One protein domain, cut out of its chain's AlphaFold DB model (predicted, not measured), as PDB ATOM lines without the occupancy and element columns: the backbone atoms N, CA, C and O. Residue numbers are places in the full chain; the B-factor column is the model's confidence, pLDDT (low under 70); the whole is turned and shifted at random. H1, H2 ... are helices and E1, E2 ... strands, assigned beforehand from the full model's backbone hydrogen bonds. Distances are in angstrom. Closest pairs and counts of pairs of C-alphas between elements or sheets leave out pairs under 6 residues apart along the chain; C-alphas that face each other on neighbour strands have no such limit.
ATOM      1  N   GLY A   2     175.808 202.783 205.932       33.91
ATOM      2  CA  GLY A   2     177.176 202.307 205.764       33.91
ATOM      3  C   GLY A   2     177.129 200.832 205.343       33.91
ATOM      4  O   GLY A   2     177.342 199.973 206.181       33.91
ATOM      5  N   ASN A   3     176.835 200.596 204.056       32.22
ATOM      6  CA  ASN A   3     177.065 199.382 203.247       32.22
ATOM      7  C   ASN A   3     176.301 198.081 203.579       32.22
ATOM      8  O   ASN A   3     176.770 197.234 204.329       32.22
ATOM      9  N   SER A   4     175.188 197.855 202.868       37.75
ATOM     10  CA  SER A   4     174.373 196.624 202.880       37.75
ATOM     11  C   SER A   4     174.621 195.658 201.705       37.75
ATOM     12  O   SER A   4     173.857 194.715 201.522       37.75
ATOM     13  N   CYS A   5     175.661 195.840 200.883       37.09
ATOM     14  CA  CYS A   5     175.782 195.069 199.636       37.09
ATOM     15  C   CYS A   5     177.229 194.705 199.260       37.09
ATOM     16  O   CYS A   5     177.720 195.089 198.202       37.09
ATOM     17  N   SER A   6     177.951 193.979 200.124       40.22
ATOM     18  CA  SER A   6     179.266 193.424 199.733       40.22
ATOM     19  C   SER A   6     179.611 192.016 200.247       40.22
ATOM     20  O   SER A   6     180.609 191.451 199.803       40.22
ATOM     21  N   GLU A   7     178.773 191.365 201.061       38.41
ATOM     22  CA  GLU A   7     179.152 190.112 201.746       38.41
ATOM     23  C   GLU A   7     178.418 188.837 201.290       38.41
ATOM     24  O   GLU A   7     178.166 187.932 202.080       38.41
ATOM     25  N   ARG A   8     178.137 188.687 199.989       42.16
ATOM     26  CA  ARG A   8     177.731 187.382 199.414       42.16
ATOM     27  C   ARG A   8     178.648 186.869 198.299       42.16
ATOM     28  O   ARG A   8     178.218 186.185 197.381       42.16
ATOM     29  N   ARG A   9     179.954 187.134 198.418       45.41
ATOM     30  CA  ARG A   9     181.025 186.490 197.628       45.41
ATOM     31  C   ARG A   9     181.707 185.353 198.402       45.41
ATOM     32  O   ARG A   9     182.914 185.376 198.609       45.41
ATOM     33  N   ARG A  10     180.946 184.355 198.864       46.03
ATOM     34  CA  ARG A  10     181.509 183.131 199.472       46.03
ATOM     35  C   ARG A  10     180.734 181.872 199.080       46.03
ATOM     36  O   ARG A  10     180.163 181.207 199.927       46.03
ATOM     37  N   TYR A  11     180.774 181.527 197.798       38.03
ATOM     38  CA  TYR A  11     180.778 180.125 197.373       38.03
ATOM     39  C   TYR A  11     181.871 179.977 196.324       38.03
ATOM     40  O   TYR A  11     181.704 180.285 195.147       38.03
ATOM     41  N   GLY A  12     183.051 179.602 196.814       42.47
ATOM     42  CA  GLY A  12     184.206 179.284 195.999       42.47
ATOM     43  C   GLY A  12     184.002 177.951 195.298       42.47
ATOM     44  O   GLY A  12     184.268 176.908 195.876       42.47
ATOM     45  N   ILE A  13     183.584 178.013 194.039       44.94
ATOM     46  CA  ILE A  13     184.032 177.104 192.986       44.94
ATOM     47  C   ILE A  13     184.257 178.011 191.778       44.94
ATOM     48  O   ILE A  13     183.364 178.211 190.958       44.94
ATOM     49  N   PHE A  14     185.449 178.604 191.665       43.59
ATOM     50  CA  PHE A  14     185.931 179.018 190.350       43.59
ATOM     51  C   PHE A  14     186.067 177.724 189.549       43.59
ATOM     52  O   PHE A  14     187.084 177.035 189.626       43.59
ATOM     53  N   LYS A  15     184.999 177.327 188.851       49.34
ATOM     54  CA  LYS A  15     185.051 176.228 187.895       49.34
ATOM     55  C   LYS A  15     186.069 176.685 186.862       49.34
ATOM     56  O   LYS A  15     185.803 177.618 186.109       49.34
ATOM     57  N   LYS A  16     187.276 176.115 186.912       48.62
ATOM     58  CA  LYS A  16     188.328 176.368 185.928       48.62
ATOM     59  C   LYS A  16     187.658 176.231 184.565       48.62
ATOM     60  O   LYS A  16     187.090 175.176 184.289       48.62
ATOM     61  N   MET A  17     187.630 177.314 183.790       55.50
ATOM     62  CA  MET A  17     186.985 177.334 182.482       55.50
ATOM     63  C   MET A  17     187.644 176.233 181.652       55.50
ATOM     64  O   MET A  17     188.802 176.358 181.255       55.50
ATOM     65  N   THR A  18     186.966 175.101 181.484       65.12
ATOM     66  CA  THR A  18     187.516 173.982 180.726       65.12
ATOM     67  C   THR A  18     187.656 174.429 179.280       65.12
ATOM     68  O   THR A  18     186.691 174.885 178.653       65.12
ATOM     69  N   MET A  19     188.884 174.349 178.768       79.06
ATOM     70  CA  MET A  19     189.163 174.563 177.357       79.06
ATOM     71  C   MET A  19     188.321 173.555 176.574       79.06
ATOM     72  O   MET A  19     188.373 172.362 176.861       79.06
ATOM     73  N   VAL A  20     187.488 174.056 175.663       88.81
ATOM     74  CA  VAL A  20     186.694 173.190 174.785       88.81
ATOM     75  C   VAL A  20     187.547 172.975 173.556       88.81
ATOM     76  O   VAL A  20     187.970 173.956 172.947       88.81
ATOM     77  N   THR A  21     187.829 171.722 173.221       92.44
ATOM     78  CA  THR A  21     188.487 171.382 171.960       92.44
ATOM     79  C   THR A  21     187.446 170.896 170.967       92.44
ATOM     80  O   THR A  21     186.419 170.326 171.345       92.44
ATOM     81  N   VAL A  22     187.704 171.180 169.695       93.81
ATOM     82  CA  VAL A  22     186.843 170.821 168.572       93.81
ATOM     83  C   VAL A  22     187.608 169.808 167.732       93.81
ATOM     84  O   VAL A  22     188.670 170.120 167.198       93.81
ATOM     85  N   GLU A  23     187.092 168.589 167.653       94.50
ATOM     86  CA  GLU A  23     187.686 167.482 166.905       94.50
ATOM     87  C   GLU A  23     186.819 167.188 165.680       94.50
ATOM     88  O   GLU A  23     185.613 166.999 165.807       94.50
ATOM     89  N   GLU A  24     187.399 167.142 164.482       93.19
ATOM     90  CA  GLU A  24     186.640 166.764 163.284       93.19
ATOM     91  C   GLU A  24     186.248 165.281 163.325       93.19
ATOM     92  O   GLU A  24     187.076 164.415 163.624       93.19
ATOM     93  N   LEU A  25     184.989 164.981 162.994       92.69
ATOM     94  CA  LEU A  25     184.512 163.606 162.865       92.69
ATOM     95  C   LEU A  25     185.020 162.997 161.555       92.69
ATOM     96  O   LEU A  25     184.803 163.557 160.481       92.69
ATOM     97  N   LYS A  26     185.692 161.849 161.641       91.38
ATOM     98  CA  LYS A  26     186.291 161.133 160.496       91.38
ATOM     99  C   LYS A  26     185.777 159.699 160.370       91.38
ATOM    100  O   LYS A  26     186.441 158.848 159.787       91.38
ATOM    101  N   ASP A  27     184.670 159.391 161.031       89.75
ATOM    102  CA  ASP A  27     184.085 158.060 160.994       89.75
ATOM    103  C   ASP A  27     183.212 157.868 159.740       89.75
ATOM    104  O   ASP A  27     182.627 158.835 159.246       89.75
ATOM    105  N   PRO A  28     183.060 156.622 159.248       93.44
ATOM    106  CA  PRO A  28     182.301 156.347 158.028       93.44
ATOM    107  C   PRO A  28     180.839 156.813 158.068       93.44
ATOM    108  O   PRO A  28     180.246 157.074 157.025       93.44
ATOM    109  N   ILE A  29     180.236 156.910 159.260       90.81
ATOM    110  CA  ILE A  29     178.852 157.373 159.416       90.81
ATOM    111  C   ILE A  29     178.788 158.886 159.216       90.81
ATOM    112  O   ILE A  29     177.892 159.364 158.521       90.81
ATOM    113  N   ALA A  30     179.732 159.639 159.784       88.88
ATOM    114  CA  ALA A  30     179.829 161.074 159.544       88.88
ATOM    115  C   ALA A  30     179.999 161.387 158.049       88.88
ATOM    116  O   ALA A  30     179.303 162.259 157.532       88.88
ATOM    117  N   ASP A  31     180.844 160.635 157.338       90.06
ATOM    118  CA  ASP A  31     181.018 160.793 155.887       90.06
ATOM    119  C   ASP A  31     179.731 160.466 155.120       90.06
ATOM    120  O   ASP A  31     179.266 161.274 154.315       90.06
ATOM    121  N   TYR A  32     179.069 159.355 155.459       91.12
ATOM    122  CA  TYR A  32     177.779 158.993 154.872       91.12
ATOM    123  C   TYR A  32     176.720 160.091 155.057       91.12
ATOM    124  O   TYR A  32     176.049 160.478 154.098       91.12
ATOM    125  N   VAL A  33     176.582 160.629 156.275       89.38
ATOM    126  CA  VAL A  33     175.621 161.701 156.583       89.38
ATOM    127  C   VAL A  33     175.960 162.981 155.819       89.38
ATOM    128  O   VAL A  33     175.048 163.649 155.335       89.38
ATOM    129  N   ARG A  34     177.243 163.328 155.661       85.62
ATOM    130  CA  ARG A  34     177.665 164.502 154.878       85.62
ATOM    131  C   ARG A  34     177.314 164.378 153.403       85.62
ATOM    132  O   ARG A  34     176.873 165.362 152.817       85.62
ATOM    133  N   GLU A  35     177.501 163.199 152.826       88.88
ATOM    134  CA  GLU A  35     177.226 162.937 151.410       88.88
ATOM    135  C   GLU A  35     175.724 162.864 151.106       88.88
ATOM    136  O   GLU A  35     175.292 163.285 150.036       88.88
ATOM    137  N   HIS A  36     174.918 162.371 152.054       89.88
ATOM    138  CA  HIS A  36     173.483 162.123 151.860       89.88
ATOM    139  C   HIS A  36     172.575 163.182 152.498       89.88
ATOM    140  O   HIS A  36     171.348 163.044 152.479       89.88
ATOM    141  N   ARG A  37     173.138 164.248 153.078       85.31
ATOM    142  CA  ARG A  37     172.337 165.361 153.605       85.31
ATOM    143  C   ARG A  37     171.678 166.136 152.470       85.31
ATOM    144  O   ARG A  37     172.241 166.287 151.390       85.31
ATOM    145  N   ILE A  38     170.522 166.725 152.760       82.12
ATOM    146  CA  ILE A  38     169.898 167.711 151.875       82.12
ATOM    147  C   ILE A  38     170.639 169.044 152.070       82.12
ATOM    148  O   ILE A  38     170.598 169.592 153.179       82.12
ATOM    149  N   PRO A  39     171.330 169.581 151.045       75.44
ATOM    150  CA  PRO A  39     172.015 170.864 151.162       75.44
ATOM    151  C   PRO A  39     171.026 171.988 151.502       75.44
ATOM    152  O   PRO A  39     169.933 172.041 150.944       75.44
ATOM    153  N   GLY A  40     171.403 172.885 152.416       70.81
ATOM    154  CA  GLY A  40     170.561 174.013 152.843       70.81
ATOM    155  C   GLY A  40     169.488 173.677 153.887       70.81
ATOM    156  O   GLY A  40     168.776 174.575 154.326       70.81
ATOM    157  N   LEU A  41     169.375 172.413 154.309       73.69
ATOM    158  CA  LEU A  41     168.560 172.017 155.461       73.69
ATOM    159  C   LEU A  41     169.373 172.127 156.769       73.69
ATOM    160  O   LEU A  41     170.501 172.617 156.769       73.69
ATOM    161  N   MET A  42     168.789 171.678 157.887       71.88
ATOM    162  CA  MET A  42     169.399 171.624 159.219       71.88
ATOM    163  C   MET A  42     170.887 171.229 159.169       71.88
ATOM    164  O   MET A  42     171.228 170.223 158.538       71.88
ATOM    165  N   PRO A  43     171.764 171.984 159.850       75.50
ATOM    166  CA  PRO A  43     173.192 171.721 159.826       75.50
ATOM    167  C   PRO A  43     173.502 170.354 160.448       75.50
ATOM    168  O   PRO A  43     172.910 169.958 161.455       75.50
ATOM    169  N   VAL A  44     174.419 169.619 159.824       82.62
ATOM    170  CA  VAL A  44     174.812 168.273 160.262       82.62
ATOM    171  C   VAL A  44     175.905 168.339 161.319       82.62
ATOM    172  O   VAL A  44     176.665 169.299 161.400       82.62
ATOM    173  N   GLY A  45     175.985 167.291 162.133       87.81
ATOM    174  CA  GLY A  45     177.072 167.118 163.083       87.81
ATOM    175  C   GLY A  45     178.387 166.812 162.374       87.81
ATOM    176  O   GLY A  45     178.530 165.736 161.806       87.81
ATOM    177  N   ASP A  46     179.348 167.732 162.444       90.19
ATOM    178  CA  ASP A  46     180.646 167.607 161.765       90.19
ATOM    179  C   ASP A  46     181.822 167.511 162.736       90.19
ATOM    180  O   ASP A  46     182.887 166.995 162.383       90.19
ATOM    181  N   VAL A  47     181.637 168.007 163.959       92.75
ATOM    182  CA  VAL A  47     182.688 168.089 164.967       92.75
ATOM    183  C   VAL A  47     182.221 167.518 166.298       92.75
ATOM    184  O   VAL A  47     181.058 167.648 166.680       92.75
ATOM    185  N   ARG A  48     183.151 166.907 167.028       94.44
ATOM    186  CA  ARG A  48     182.990 166.475 168.412       94.44
ATOM    187  C   ARG A  48     183.627 167.497 169.342       94.44
ATOM    188  O   ARG A  48     184.789 167.863 169.182       94.44
ATOM    189  N   LEU A  49     182.868 167.939 170.333       93.06
ATOM    190  CA  LEU A  49     183.344 168.822 171.388       93.06
ATOM    191  C   LEU A  49     183.859 167.998 172.564       93.06
ATOM    192  O   LEU A  49     183.154 167.121 173.059       93.06
ATOM    193  N   GLN A  50     185.050 168.313 173.066       93.50
ATOM    194  CA  GLN A  50     185.564 167.737 174.311       93.50
ATOM    195  C   GLN A  50     185.527 168.768 175.445       93.50
ATOM    196  O   GLN A  50     185.682 169.969 175.195       93.50
ATOM    197  N   PRO A  51     185.333 168.334 176.704       91.25
ATOM    198  CA  PRO A  51     185.214 166.941 177.163       91.25
ATOM    199  C   PRO A  51     183.786 166.368 177.102       91.25
ATOM    200  O   PRO A  51     183.552 165.268 177.590       91.25
ATOM    201  N   SER A  52     182.804 167.112 176.581       90.56
ATOM    202  CA  SER A  52     181.392 166.701 176.636       90.56
ATOM    203  C   SER A  52     181.048 165.521 175.723       90.56
ATOM    204  O   SER A  52     180.050 164.848 175.960       90.56
ATOM    205  N   GLY A  53     181.831 165.289 174.668       92.44
ATOM    206  CA  GLY A  53     181.538 164.308 173.626       92.44
ATOM    207  C   GLY A  53     180.387 164.711 172.697       92.44
ATOM    208  O   GLY A  53     179.972 163.898 171.872       92.44
ATOM    209  N   LEU A  54     179.864 165.939 172.812       91.75
ATOM    210  CA  LEU A  54     178.735 166.409 172.004       91.75
ATOM    211  C   LEU A  54     179.135 166.552 170.539       91.75
ATOM    212  O   LEU A  54     180.191 167.100 170.228       91.75
ATOM    213  N   ILE A  55     178.258 166.098 169.651       92.00
ATOM    214  CA  ILE A  55     178.403 166.279 168.211       92.00
ATOM    215  C   ILE A  55     177.626 167.530 167.812       92.00
ATOM    216  O   ILE A  55     176.430 167.618 168.078       92.00
ATOM    217  N   MET A  56     178.309 168.479 167.180       91.56
ATOM    218  CA  MET A  56     177.747 169.769 166.781       91.56
ATOM    219  C   MET A  56     178.115 170.100 165.329       91.56
ATOM    220  O   MET A  56     179.089 169.554 164.796       91.56
ATOM    221  N   PRO A  57     177.372 171.011 164.681       90.12
ATOM    222  CA  PRO A  57     177.807 171.629 163.435       90.12
ATOM    223  C   PRO A  57     179.159 172.319 163.565       90.12
ATOM    224  O   PRO A  57     179.494 172.859 164.625       90.12
ATOM    225  N   LYS A  58     179.933 172.351 162.477       88.62
ATOM    226  CA  LYS A  58     181.256 172.990 162.465       88.62
ATOM    227  C   LYS A  58     181.163 174.483 162.796       88.62
ATOM    228  O   LYS A  58     182.041 175.021 163.470       88.62
ATOM    229  N   GLU A  59     180.080 175.136 162.394       87.31
ATOM    230  CA  GLU A  59     179.787 176.552 162.627       87.31
ATOM    231  C   GLU A  59     179.682 176.884 164.116       87.31
ATOM    232  O   GLU A  59     180.076 177.975 164.520       87.31
ATOM    233  N   PHE A  60     179.248 175.928 164.948       89.12
ATOM    234  CA  PHE A  60     179.138 176.122 166.394       89.12
ATOM    235  C   PHE A  60     180.471 176.544 167.024       89.12
ATOM    236  O   PHE A  60     180.488 177.326 167.973       89.12
ATOM    237  N   SER A  61     181.599 176.091 166.457       88.75
ATOM    238  CA  SER A  61     182.940 176.472 166.914       88.75
ATOM    239  C   SER A  61     183.169 177.988 166.949       88.75
ATOM    240  O   SER A  61     183.873 178.470 167.833       88.75
ATOM    241  N   ARG A  62     182.513 178.747 166.060       88.44
ATOM    242  CA  ARG A  62     182.594 180.216 165.994       88.44
ATOM    243  C   ARG A  62     181.931 180.898 167.189       88.44
ATOM    244  O   ARG A  62     182.295 182.015 167.540       88.44
ATOM    245  N   TYR A  63     180.968 180.231 167.822       87.69
ATOM    246  CA  TYR A  63     180.162 180.803 168.898       87.69
ATOM    247  C   TYR A  63     180.629 180.387 170.296       87.69
ATOM    248  O   TYR A  63     180.207 181.008 171.269       87.69
ATOM    249  N   ILE A  64     181.512 179.386 170.422       89.25
ATOM    250  CA  ILE A  64     181.945 178.822 171.714       89.25
ATOM    251  C   ILE A  64     182.421 179.912 172.678       89.25
ATOM    252  O   ILE A  64     181.958 179.969 173.818       89.25
ATOM    253  N   ASP A  65     183.326 180.782 172.232       88.81
ATOM    254  CA  ASP A  65     183.906 181.805 173.103       88.81
ATOM    255  C   ASP A  65     182.886 182.881 173.473       88.81
ATOM    256  O   ASP A  65     182.850 183.325 174.622       88.81
ATOM    257  N   ARG A  66     181.994 183.255 172.549       88.44
ATOM    258  CA  ARG A  66     180.903 184.192 172.845       88.44
ATOM    259  C   ARG A  66     179.943 183.613 173.879       88.44
ATOM    260  O   ARG A  66     179.615 184.295 174.840       88.44
ATOM    261  N   ILE A  67     179.525 182.360 173.703       91.00
ATOM    262  CA  ILE A  67     178.599 181.673 174.614       91.00
ATOM    263  C   ILE A  67     179.222 181.539 176.007       91.00
ATOM    264  O   ILE A  67     178.562 181.805 177.006       91.00
ATOM    265  N   LYS A  68     180.510 181.186 176.095       88.31
ATOM    266  CA  LYS A  68     181.224 181.084 177.380       88.31
ATOM    267  C   LYS A  68     181.334 182.410 178.124       88.31
ATOM    268  O   LYS A  68     181.332 182.411 179.351       88.31
ATOM    269  N   ASN A  69     181.460 183.512 177.391       90.88
ATOM    270  CA  ASN A  69     181.576 184.856 177.955       90.88
ATOM    271  C   ASN A  69     180.231 185.600 178.011       90.88
ATOM    272  O   ASN A  69     180.203 186.782 178.374       90.88
ATOM    273  N   PHE A  70     179.130 184.930 177.653       91.94
ATOM    274  CA  PHE A  70     177.796 185.513 177.641       91.94
ATOM    275  C   PHE A  70     177.429 186.016 179.041       91.94
ATOM    276  O   PHE A  70     177.545 185.297 180.035       91.94
ATOM    277  N   GLN A  71     177.006 187.276 179.116       94.12
ATOM    278  CA  GLN A  71     176.630 187.914 180.372       94.12
ATOM    279  C   GLN A  71     175.184 187.557 180.706       94.12
ATOM    280  O   GLN A  71     174.258 188.113 180.123       94.12
TER     281      GLN A  71
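Overview. This is residues 2 to 71 of the 124 residues of the protein "Sulfotransfer_1 domain-containing protein" of Rhodnius prolixus (UniProt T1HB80). A small sheet of three short strands, E1, E2 and E3, has the short helix H2 over one face, while a long tail, residues 2 to 16, sticks out and makes much of the length. H1 sits off the sheet toward the opposite end, where residues 35 to 41 also stand free, and H3 follows H2 beyond the sheet. The printed part has 70 residues, with three named helices and three named strands in the order E1, H1, E2, E3, H2, H3; the sheet's order is E1, E2, E3, all antiparallel. The class is mixed, helices and strands, with 30 residues, under half, in named elements. The whole is extended, with a radius of gyration of the C-alphas of 19.1 A and spans of 67 by 23 by 13 A.

Arrangement. The sheet begins with E1, residues 21 to 24, an edge strand. Its antiparallel neighbour is the inner strand E2, residues 47 to 50, at 150 degrees between directions; N 23 and O 48 are 2.9 A apart and N 48 and O 23 2.7 A, within hydrogen-bond range. The other edge strand, E3, residues 54 to 56, forms a hairpin with E2, antiparallel at 145 degrees, with N 49 and O 54 2.8 A apart. H1, residues 28 to 36, is not on the sheet. H2, residues 58 to 62, is on the sheet at a height of 9.5 A over the sheet, and only just over E2, with 3 of its 5 C-alphas falling on that strand and 2 on E1. The closest C-alphas of E2 and H2 are those of Val 47 and Lys 58, 5.7 A apart. H3, residues 64 to 68, is not on the sheet; it and H2 meet only through their link. H1 is apart from H2 and from H3. Every O i to N i+4 pair is within hydrogen-bond range in H1 and H3; H2 has 0 of 1, but 2 of its 2 O i to N i+3 pairs are within range.

Along the chain. E1 begins at C-alpha 21, (188.487, 171.382, 171.960), and measures 10.0 A from first to last C-alpha. H1 measures 12.2 A and ends at C-alpha 36, (173.483, 162.123, 151.860). E2 measures 9.8 A, E3 6.3 A, H2 8.2 A and H3 6.1 A. H3 ends at C-alpha 68, (181.224, 181.084, 177.380).

Size, cuts and confidence. The C-alphas of Gly 2 and His 36, the two farthest apart, are 67.3 A apart. Without the free stretches, residues 2 to 16 and 35 to 41, the body of 48 residues spans 38 by 22 by 11 A. The printed part has no cut. H1 to E2 is a short link of 10 residues; the other four links are tight. The mean pLDDT of the printed part is 77.5, and residues 2 to 18 are under 70.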